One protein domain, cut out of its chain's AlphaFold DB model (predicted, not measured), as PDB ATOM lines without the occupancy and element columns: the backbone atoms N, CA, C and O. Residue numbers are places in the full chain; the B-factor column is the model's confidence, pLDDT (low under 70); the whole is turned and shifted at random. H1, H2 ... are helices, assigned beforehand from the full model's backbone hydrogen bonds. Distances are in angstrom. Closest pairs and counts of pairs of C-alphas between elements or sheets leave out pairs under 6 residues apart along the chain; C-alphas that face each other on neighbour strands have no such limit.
ATOM      1  N   GLY A  69      36.126  33.110  53.571       91.31
ATOM      2  CA  GLY A  69      36.286  32.140  52.484       91.31
ATOM      3  C   GLY A  69      34.975  31.460  52.077       91.31
ATOM      4  O   GLY A  69      34.712  31.298  50.890       91.31
ATOM      5  N   MET A  70      34.103  31.131  53.034       92.88
ATOM      6  CA  MET A  70      32.818  30.496  52.725       92.88
ATOM      7  C   MET A  70      31.829  31.489  52.092       92.88
ATOM      8  O   MET A  70      31.078  31.118  51.193       92.88
ATOM      9  N   LYS A  71      31.879  32.773  52.477       94.69
ATOM     10  CA  LYS A  71      31.147  33.863  51.801       94.69
ATOM     11  C   LYS A  71      31.592  34.022  50.348       94.69
ATOM     12  O   LYS A  71      30.751  34.092  49.454       94.69
ATOM     13  N   PHE A  72      32.903  34.022  50.113       95.62
ATOM     14  CA  PHE A  72      33.460  34.067  48.762       95.62
ATOM     15  C   PHE A  72      33.058  32.841  47.930       95.62
ATOM     16  O   PHE A  72      32.675  32.994  46.774       95.62
ATOM     17  N   GLY A  73      33.053  31.645  48.522       96.88
ATOM     18  CA  GLY A  73      32.562  30.437  47.854       96.88
ATOM     19  C   GLY A  73      31.131  30.602  47.339       96.88
ATOM     20  O   GLY A  73      30.870  30.358  46.163       96.88
ATOM     21  N   TRP A  74      30.220  31.108  48.175       97.25
ATOM     22  CA  TRP A  74      28.845  31.387  47.746       97.25
ATOM     23  C   TRP A  74      28.755  32.476  46.682       97.25
ATOM     24  O   TRP A  74      27.933  32.355  45.776       97.25
ATOM     25  N   LEU A  75      29.617  33.493  46.739       98.00
ATOM     26  CA  LEU A  75      29.722  34.498  45.680       98.00
ATOM     27  C   LEU A  75      30.057  33.850  44.338       98.00
ATOM     28  O   LEU A  75      29.349  34.083  43.361       98.00
ATOM     29  N   VAL A  76      31.085  33.005  44.284       97.69
ATOM     30  CA  VAL A  76      31.490  32.326  43.042       97.69
ATOM     31  C   VAL A  76      30.394  31.388  42.538       97.69
ATOM     32  O   VAL A  76      30.086  31.397  41.347       97.69
ATOM     33  N   VAL A  77      29.758  30.625  43.432       97.94
ATOM     34  CA  VAL A  77      28.623  29.751  43.087       97.94
ATOM     35  C   VAL A  77      27.493  30.557  42.448       97.94
ATOM     36  O   VAL A  77      26.981  30.177  41.397       97.94
ATOM     37  N   GLY A  78      27.137  31.693  43.046       97.62
ATOM     38  CA  GLY A  78      26.126  32.588  42.501       97.62
ATOM     39  C   GLY A  78      26.519  33.217  41.168       97.62
ATOM     40  O   GLY A  78      25.687  33.304  40.271       97.62
ATOM     41  N   ALA A  79      27.784  33.606  41.008       97.44
ATOM     42  CA  ALA A  79      28.287  34.168  39.759       97.44
ATOM     43  C   ALA A  79      28.222  33.155  38.610       97.44
ATOM     44  O   ALA A  79      27.691  33.465  37.550       97.44
ATOM     45  N   LEU A  80      28.710  31.932  38.824       96.94
ATOM     46  CA  LEU A  80      28.834  30.944  37.750       96.94
ATOM     47  C   LEU A  80      27.522  30.217  37.439       96.94
ATOM     48  O   LEU A  80      27.237  29.944  36.276       96.94
ATOM     49  N   LEU A  81      26.727  29.887  38.462       97.44
ATOM     50  CA  LEU A  81      25.487  29.126  38.284       97.44
ATOM     51  C   LEU A  81      24.240  30.011  38.198       97.44
ATOM     52  O   LEU A  81      23.188  29.523  37.797       97.44
ATOM     53  N   GLY A  82      24.315  31.281  38.596       95.62
ATOM     54  CA  GLY A  82      23.185  32.204  38.593       95.62
ATOM     55  C   GLY A  82      22.023  31.751  39.478       95.62
ATOM     56  O   GLY A  82      22.210  31.414  40.648       95.62
ATOM     57  N   ILE A  83      20.809  31.740  38.921       97.06
ATOM     58  CA  ILE A  83      19.581  31.359  39.642       97.06
ATOM     59  C   ILE A  83      19.690  29.954  40.271       97.06
ATOM     60  O   ILE A  83      19.427  29.838  41.472       97.06
ATOM     61  N   PRO A  84      20.135  28.903  39.549       97.81
ATOM     62  CA  PRO A  84      20.462  27.614  40.159       97.81
ATOM     63  C   PRO A  84      21.390  27.714  41.379       97.81
ATOM     64  O   PRO A  84      21.120  27.090  42.404       97.81
ATOM     65  N   GLY A  85      22.439  28.539  41.317       96.69
ATOM     66  CA  GLY A  85      23.369  28.754  42.433       96.69
ATOM     67  C   GLY A  85      22.697  29.351  43.672       96.69
ATOM     68  O   GLY A  85      22.951  28.906  44.790       96.69
ATOM     69  N   ILE A  86      21.774  30.296  43.474       97.12
ATOM     70  CA  ILE A  86      21.003  30.923  44.560       97.12
ATOM     71  C   ILE A  86      20.071  29.903  45.228       97.12
ATOM     72  O   ILE A  86      19.969  29.867  46.457       97.12
ATOM     73  N   ILE A  87      19.417  29.045  44.439       97.56
ATOM     74  CA  ILE A  87      18.562  27.974  44.967       97.56
ATOM     75  C   ILE A  87      19.404  26.984  45.783       97.56
ATOM     76  O   ILE A  87      19.002  26.606  46.883       97.56
ATOM     77  N   ILE A  88      20.598  26.620  45.305       97.25
ATOM     78  CA  ILE A  88      21.530  25.756  46.045       97.25
ATOM     79  C   ILE A  88      21.967  26.420  47.355       97.25
ATOM     80  O   ILE A  88      21.947  25.767  48.395       97.25
ATOM     81  N   ALA A  89      22.302  27.714  47.346       95.56
ATOM     82  CA  ALA A  89      22.652  28.450  48.563       95.56
ATOM     83  C   ALA A  89      21.510  28.446  49.589       95.56
ATOM     84  O   ALA A  89      21.756  28.360  50.794       95.56
ATOM     85  N   TRP A  90      20.263  28.496  49.123       95.75
ATOM     86  CA  TRP A  90      19.090  28.392  49.983       95.75
ATOM     87  C   TRP A  90      18.887  26.991  50.544       95.75
ATOM     88  O   TRP A  90      18.765  26.856  51.760       95.75
ATOM     89  N   LEU A  91      18.914  25.963  49.697       96.31
ATOM     90  CA  LEU A  91      18.714  24.575  50.115       96.31
ATOM     91  C   LEU A  91      19.833  24.092  51.045       96.31
ATOM     92  O   LEU A  91      19.559  23.573  52.122       96.31
ATOM     93  N   ALA A  92      21.096  24.337  50.688       93.62
ATOM     94  CA  ALA A  92      22.261  23.882  51.452       93.62
ATOM     95  C   ALA A  92      22.395  24.544  52.836       93.62
ATOM     96  O   ALA A  92      23.153  24.077  53.689       93.62
ATOM     97  N   ASN A  93      21.682  25.650  53.062       93.50
ATOM     98  CA  ASN A  93      21.685  26.377  54.327       93.50
ATOM     99  C   ASN A  93      20.278  26.487  54.938       93.50
ATOM    100  O   ASN A  93      20.087  27.298  55.845       93.50
ATOM    101  N   ALA A  94      19.304  25.695  54.469       90.31
ATOM    102  CA  ALA A  94      17.920  25.750  54.943       90.31
ATOM    103  C   ALA A  94      17.808  25.439  56.443       90.31
ATOM    104  O   ALA A  94      17.080  26.136  57.149       90.31
ATOM    105  N   ASP A  95      18.606  24.480  56.917       88.25
ATOM    106  CA  ASP A  95      18.627  24.014  58.310       88.25
ATOM    107  C   ASP A  95      19.625  24.773  59.199       88.25
ATOM    108  O   ASP A  95      19.794  24.464  60.378       88.25
ATOM    109  N   LYS A  96      20.337  25.766  58.647       86.19
ATOM    110  CA  LYS A  96      21.314  26.554  59.408       86.19
ATOM    111  C   LYS A  96      20.657  27.771  60.053       86.19
ATOM    112  O   LYS A  96      19.616  28.260  59.616       86.19
ATOM    113  N   VAL A  97      21.316  28.313  61.079       86.31
ATOM    114  CA  VAL A  97      20.877  29.547  61.745       86.31
ATOM    115  C   VAL A  97      20.687  30.683  60.733       86.31
ATOM    116  O   VAL A  97      21.441  30.801  59.761       86.31
ATOM    117  N   ALA A  98      19.693  31.543  60.983       88.00
ATOM    118  CA  ALA A  98      19.242  32.571  60.039       88.00
ATOM    119  C   ALA A  98      20.384  33.439  59.487       88.00
ATOM    120  O   ALA A  98      20.380  33.792  58.308       88.00
ATOM    121  N   GLN A  99      21.393  33.729  60.313       88.25
ATOM    122  CA  GLN A  99      22.561  34.496  59.903       88.25
ATOM    123  C   GLN A  99      23.350  33.813  58.777       88.25
ATOM    124  O   GLN A  99      23.634  34.458  57.768       88.25
ATOM    125  N   VAL A 100      23.646  32.516  58.901       88.94
ATOM    126  CA  VAL A 100      24.425  31.755  57.908       88.94
ATOM    127  C   VAL A 100      23.665  31.647  56.595       88.94
ATOM    128  O   VAL A 100      24.189  31.964  55.531       88.94
ATOM    129  N   LYS A 101      22.384  31.294  56.671       92.50
ATOM    130  CA  LYS A 101      21.507  31.296  55.501       92.50
ATOM    131  C   LYS A 101      21.501  32.663  54.813       92.50
ATOM    132  O   LYS A 101      21.677  32.737  53.601       92.50
ATOM    133  N   SER A 102      21.337  33.745  55.578       93.44
ATOM    134  CA  SER A 102      21.278  35.097  55.017       93.44
ATOM    135  C   SER A 102      22.578  35.496  54.323       93.44
ATOM    136  O   SER A 102      22.527  36.072  53.243       93.44
ATOM    137  N   ASP A 103      23.731  35.164  54.900       94.50
ATOM    138  CA  ASP A 103      25.023  35.493  54.309       94.50
ATOM    139  C   ASP A 103      25.248  34.669  53.030       94.50
ATOM    140  O   ASP A 103      25.571  35.249  51.996       94.50
ATOM    141  N   ALA A 104      24.984  33.358  53.035       94.81
ATOM    142  CA  ALA A 104      25.095  32.523  51.833       94.81
ATOM    143  C   ALA A 104      24.219  33.043  50.676       94.81
ATOM    144  O   ALA A 104      24.705  33.216  49.556       94.81
ATOM    145  N   LEU A 105      22.953  33.371  50.962       96.56
ATOM    146  CA  LEU A 105      22.041  33.962  49.979       96.56
ATOM    147  C   LEU A 105      22.551  35.309  49.464       96.56
ATOM    148  O   LEU A 105      22.601  35.515  48.253       96.56
ATOM    149  N   LYS A 106      22.939  36.222  50.364       97.00
ATOM    150  CA  LYS A 106      23.422  37.561  49.993       97.00
ATOM    151  C   LYS A 106      24.620  37.471  49.058       97.00
ATOM    152  O   LYS A 106      24.606  38.100  48.005       97.00
ATOM    153  N   PHE A 107      25.629  36.677  49.413       97.56
ATOM    154  CA  PHE A 107      26.837  36.563  48.599       97.56
ATOM    155  C   PHE A 107      26.562  35.878  47.258       97.56
ATOM    156  O   PHE A 107      27.046  36.369  46.242       97.56
ATOM    157  N   SER A 108      25.717  34.843  47.217       97.75
ATOM    158  CA  SER A 108      25.300  34.227  45.951       97.75
ATOM    159  C   SER A 108      24.537  35.199  45.043       97.75
ATOM    160  O   SER A 108      24.777  35.235  43.839       97.75
ATOM    161  N   ILE A 109      23.646  36.026  45.593       98.12
ATOM    162  CA  ILE A 109      22.929  37.045  44.810       98.12
ATOM    163  C   ILE A 109      23.904  38.108  44.290       98.12
ATOM    164  O   ILE A 109      23.850  38.457  43.113       98.12
ATOM    165  N   ILE A 110      24.825  38.588  45.132       97.88
ATOM    166  CA  ILE A 110      25.852  39.563  44.729       97.88
ATOM    167  C   ILE A 110      26.702  39.005  43.584       97.88
ATOM    168  O   ILE A 110      26.899  39.691  42.583       97.88
ATOM    169  N   GLY A 111      27.161  37.757  43.700       97.62
ATOM    170  CA  GLY A 111      27.917  37.088  42.644       97.62
ATOM    171  C   GLY A 111      27.154  37.035  41.324       97.62
ATOM    172  O   GLY A 111      27.705  37.394  40.284       97.62
ATOM    173  N   PHE A 112      25.870  36.668  41.365       98.12
ATOM    174  CA  PHE A 112      25.021  36.628  40.174       98.12
ATOM    175  C   PHE A 112      24.862  38.004  39.517       98.12
ATOM    176  O   PHE A 112      24.990  38.129  38.300       98.12
ATOM    177  N   VAL A 113      24.635  39.053  40.312       98.19
ATOM    178  CA  VAL A 113      24.522  40.427  39.799       98.19
ATOM    179  C   VAL A 113      25.827  40.871  39.139       98.19
ATOM    180  O   VAL A 113      25.793  41.403  38.030       98.19
ATOM    181  N   ILE A 114      26.976  40.607  39.771       97.81
ATOM    182  CA  ILE A 114      28.293  40.899  39.189       97.81
ATOM    183  C   ILE A 114      28.454  40.174  37.850       97.81
ATOM    184  O   ILE A 114      28.889  40.785  36.876       97.81
ATOM    185  N   TRP A 115      28.063  38.900  37.777       97.56
ATOM    186  CA  TRP A 115      28.156  38.120  36.547       97.56
ATOM    187  C   TRP A 115      27.272  38.667  35.425       97.56
ATOM    188  O   TRP A 115      27.732  38.759  34.291       97.56
ATOM    189  N   ILE A 116      26.042  39.103  35.726       97.06
ATOM    190  CA  ILE A 116      25.181  39.765  34.735       97.06
ATOM    191  C   ILE A 116      25.828  41.052  34.231       97.06
ATOM    192  O   ILE A 116      25.897  41.263  33.024       97.06
ATOM    193  N   VAL A 117      26.313  41.909  35.133       97.88
ATOM    194  CA  VAL A 117      26.920  43.188  34.741       97.88
ATOM    195  C   VAL A 117      28.156  42.951  33.873       97.88
ATOM    196  O   VAL A 117      28.269  43.539  32.799       97.88
ATOM    197  N   LEU A 118      29.048  42.046  34.282       96.75
ATOM    198  CA  LEU A 118      30.224  41.676  33.491       96.75
ATOM    199  C   LEU A 118      29.837  41.046  32.150       96.75
ATOM    200  O   LEU A 118      30.406  41.406  31.123       96.75
ATOM    201  N   GLY A 119      28.846  40.153  32.142       95.12
ATOM    202  CA  GLY A 119      28.333  39.512  30.937       95.12
ATOM    203  C   GLY A 119      27.748  40.515  29.947       95.12
ATOM    204  O   GLY A 119      28.026  40.413  28.754       95.12
ATOM    205  N   LEU A 120      27.008  41.523  30.419       96.12
ATOM    206  CA  LEU A 120      26.471  42.594  29.577       96.12
ATOM    207  C   LEU A 120      27.580  43.476  29.001       96.12
ATOM    208  O   LEU A 120      27.573  43.742  27.802       96.12
ATOM    209  N   LEU A 121      28.548  43.892  29.822       96.75
ATOM    210  CA  LEU A 121      29.681  44.700  29.362       96.75
ATOM    211  C   LEU A 121      30.519  43.949  28.320       96.75
ATOM    212  O   LEU A 121      30.852  44.505  27.271       96.75
ATOM    213  N   LEU A 122      30.809  42.674  28.579       94.81
ATOM    214  CA  LEU A 122      31.556  41.825  27.658       94.81
ATOM    215  C   LEU A 122      30.766  41.573  26.368       94.81
ATOM    216  O   LEU A 122      31.332  41.661  25.281       94.81
ATOM    217  N   SER A 123      29.458  41.331  26.471       94.06
ATOM    218  CA  SER A 123      28.581  41.156  25.308       94.06
ATOM    219  C   SER A 123      28.475  42.428  24.471       94.06
ATOM    220  O   SER A 123      28.458  42.331  23.251       94.06
ATOM    221  N   LEU A 124      28.455  43.618  25.084       94.00
ATOM    222  CA  LEU A 124      28.495  44.885  24.346       94.00
ATOM    223  C   LEU A 124      29.827  45.067  23.619       94.00
ATOM    224  O   LEU A 124      29.831  45.471  22.459       94.00
ATOM    225  N   MET A 125      30.950  44.759  24.276       93.81
ATOM    226  CA  MET A 125      32.261  44.843  23.632       93.81
ATOM    227  C   MET A 125      32.373  43.866  22.464       93.81
ATOM    228  O   MET A 125      32.679  44.282  21.349       93.81
ATOM    229  N   ILE A 126      32.089  42.583  22.686       92.94
ATOM    230  CA  ILE A 126      32.189  41.563  21.638       92.94
ATOM    231  C   ILE A 126      31.148  41.824  20.547       92.94
ATOM    232  O   ILE A 126      31.489  41.835  19.370       92.94
ATOM    233  N   GLY A 127      29.897  42.090  20.919       91.00
ATOM    234  CA  GLY A 127      28.816  42.387  19.982       91.00
ATOM    235  C   GLY A 127      29.098  43.627  19.138       91.00
ATOM    236  O   GLY A 127      28.875  43.601  17.929       91.00
ATOM    237  N   GLY A 128      29.657  44.682  19.736       89.12
ATOM    238  CA  GLY A 128      30.102  45.878  19.023       89.12
ATOM    239  C   GLY A 128      31.228  45.583  18.031       89.12
ATOM    240  O   GLY A 128      31.134  45.984  16.873       89.12
ATOM    241  N   MET A 129      32.245  44.818  18.442       91.50
ATOM    242  CA  MET A 129      33.350  44.416  17.560       91.50
ATOM    243  C   MET A 129      32.871  43.529  16.403       91.50
ATOM    244  O   MET A 129      33.233  43.771  15.254       91.50
ATOM    245  N   VAL A 130      32.013  42.541  16.677       89.75
ATOM    246  CA  VAL A 130      31.426  41.663  15.650       89.75
ATOM    247  C   VAL A 130      30.569  42.471  14.676       89.75
ATOM    248  O   VAL A 130      30.713  42.315  13.467       89.75
ATOM    249  N   THR A 131      29.728  43.376  15.179       86.94
ATOM    250  CA  THR A 131      28.889  44.240  14.334       86.94
ATOM    251  C   THR A 131      29.742  45.138  13.442       86.94
ATOM    252  O   THR A 131      29.453  45.261  12.254       86.94
ATOM    253  N   ALA A 132      30.821  45.721  13.972       85.12
ATOM    254  CA  ALA A 132      31.738  46.545  13.189       85.12
ATOM    255  C   ALA A 132      32.460  45.733  12.100       85.12
ATOM    256  O   ALA A 132      32.614  46.211  10.977       85.12
ATOM    257  N   LEU A 133      32.854  44.492  12.404       87.69
ATOM    258  CA  LEU A 133      33.500  43.591  11.447       87.69
ATOM    259  C   LEU A 133      32.533  43.194  10.323       87.69
ATOM    260  O   LEU A 133      32.886  43.296   9.152       87.69
ATOM    261  N   VAL A 134      31.294  42.824  10.659       86.69
ATOM    262  CA  VAL A 134      30.251  42.511   9.668       86.69
ATOM    263  C   VAL A 134      29.923  43.739   8.816       86.69
ATOM    264  O   VAL A 134      29.897  43.637   7.591       86.69
ATOM    265  N   ALA A 135      29.748  44.913   9.427       83.88
ATOM    266  CA  ALA A 135      29.497  46.153   8.698       83.88
ATOM    267  C   ALA A 135      30.667  46.526   7.768       83.88
ATOM    268  O   ALA A 135      30.438  46.909   6.623       83.88
ATOM    269  N   GLY A 136      31.915  46.363   8.214       80.50
ATOM    270  CA  GLY A 136      33.106  46.583   7.387       80.50
ATOM    271  C   GLY A 136      33.246  45.571   6.243       80.50
ATOM    272  O   GLY A 136      33.588  45.946   5.120       80.50
ATOM    273  N   ALA A 137      32.927  44.298   6.484       79.19
ATOM    274  CA  ALA A 137      32.926  43.254   5.457       79.19
ATOM    275  C   ALA A 137      31.830  43.484   4.399       79.19
ATOM    276  O   ALA A 137      32.074  43.326   3.205       79.19
ATOM    277  N   MET A 138      30.636  43.921   4.808       73.12
ATOM    278  CA  MET A 138      29.549  44.254   3.880       73.12
ATOM    279  C   MET A 138      29.810  45.573   3.135       73.12
ATOM    280  O   MET A 138      29.547  45.665   1.938       73.12
ATOM    281  N   GLY A 139      30.377  46.578   3.808       63.84
ATOM    282  CA  GLY A 139      30.763  47.850   3.193       63.84
ATOM    283  C   GLY A 139      31.886  47.700   2.163       63.84
ATOM    284  O   GLY A 139      31.832  48.317   1.104       63.84
ATOM    285  N   SER A 140      32.863  46.826   2.422       57.69
ATOM    286  CA  SER A 140      33.909  46.496   1.444       57.69
ATOM    287  C   SER A 140      33.367  45.689   0.260       57.69
ATOM    288  O   SER A 140      33.701  46.012  -0.876       57.69
ATOM    289  N   ALA A 141      32.465  44.724   0.479       55.47
ATOM    290  CA  ALA A 141      31.801  44.000  -0.612       55.47
ATOM    291  C   ALA A 141      30.971  44.922  -1.535       55.47
ATOM    292  O   ALA A 141      30.914  44.687  -2.739       55.47
ATOM    293  N   GLY A 142      30.369  45.989  -0.995       54.66
ATOM    294  CA  GLY A 142      29.674  47.013  -1.785       54.66
ATOM    295  C   GLY A 142      30.615  47.958  -2.545       54.66
ATOM    296  O   GLY A 142      30.320  48.325  -3.680       54.66
ATOM    297  N   TYR A 143      31.763  48.319  -1.961       51.88
ATOM    298  CA  TYR A 143      32.732  49.237  -2.577       51.88
ATOM    299  C   TYR A 143      33.395  48.635  -3.829       51.88
ATOM    300  O   TYR A 143      33.435  49.283  -4.869       51.88
ATOM    301  N   TYR A 144      33.784  47.354  -3.797       51.28
ATOM    302  CA  TYR A 144      34.351  46.671  -4.973       51.28
ATOM    303  C   TYR A 144      33.347  46.444  -6.126       51.28
ATOM    304  O   TYR A 144      33.764  46.093  -7.229       51.28
TER     305      TYR A 144
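This is residues 69 to 144 of the 152 residues of the protein "Spore coat protein SP96" of Paraeggerthella hongkongensis (UniProt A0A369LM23). Look for one very long helix, H3, with two short helices, H1 and H2, packed on its first part to make a small compact head, while the rest of H3, residues 119 to 144, sticks out as a free arm. H2 folds back beside H3 and runs opposite ways to it, while H1 crosses H3 at a slant; the arm makes most of the length. The printed part has 76 residues with three named helices, in the order H1, H2, H3, and no named strand; the class is all helix. The whole is extended, with a radius of gyration of the C-alphas of 20.0 A, and it spans 70 by 18 by 13 A.

Start at C-alpha 69 at (36.286, 32.140, 52.484); from there H1 runs over residues 69 to 81, 18.1 A from first to last C-alpha. Pass Gly 82 and you come to H2, residues 83 to 91, which begins at C-alpha 83 at (19.581, 31.359, 39.642). After residues 92 to 97 you meet H3, residues 98 to 144, which covers 68.2 A from first to last C-alpha and ends at C-alpha 144 at (34.351, 46.671, -4.973).

Begin with H1 and H2, a helical hairpin: they touch, H1 with residues 74 to 79 alone, at a steep tilt of 40 degrees, opposite ways. Their closest C-alphas, those of Gly 78 and Gly 85, are 4.7 A apart. H1 and H3 touch at a steep tilt of 40 degrees, the same way, and here H3 takes part with residues 103 to 115 alone. Look at Gly 78 and Ser 108 for their closest C-alphas, 3.9 A apart. H2 and H3 form a second helical hairpin and touch at a shallow tilt of 8 degrees, opposite ways, H3 with residues 101 to 112 alone. Their closest C-alphas are those of Ile 86 and Ser 108, 5.6 A apart. The helix packing is mostly crossed, but only just, with 1 of the 3 pairs at a shallow tilt. Trace the backbone of H1, H2 and H3 and you find every O i to N i+4 pair within hydrogen-bond range.

The two C-alphas farthest apart, those of Val 97 and Tyr 144, are 70.2 A apart. Without residues 119 to 144, which stand free, the body has 50 residues and spans 32 by 19 by 13 A. The printed part has no cut; the link from H1 to H2 is tight, and that from H2 to H3 is short. The mean pLDDT of the printed part is 90.5; look for values under 70 at residues 139 to 144, where the model's confidence is low.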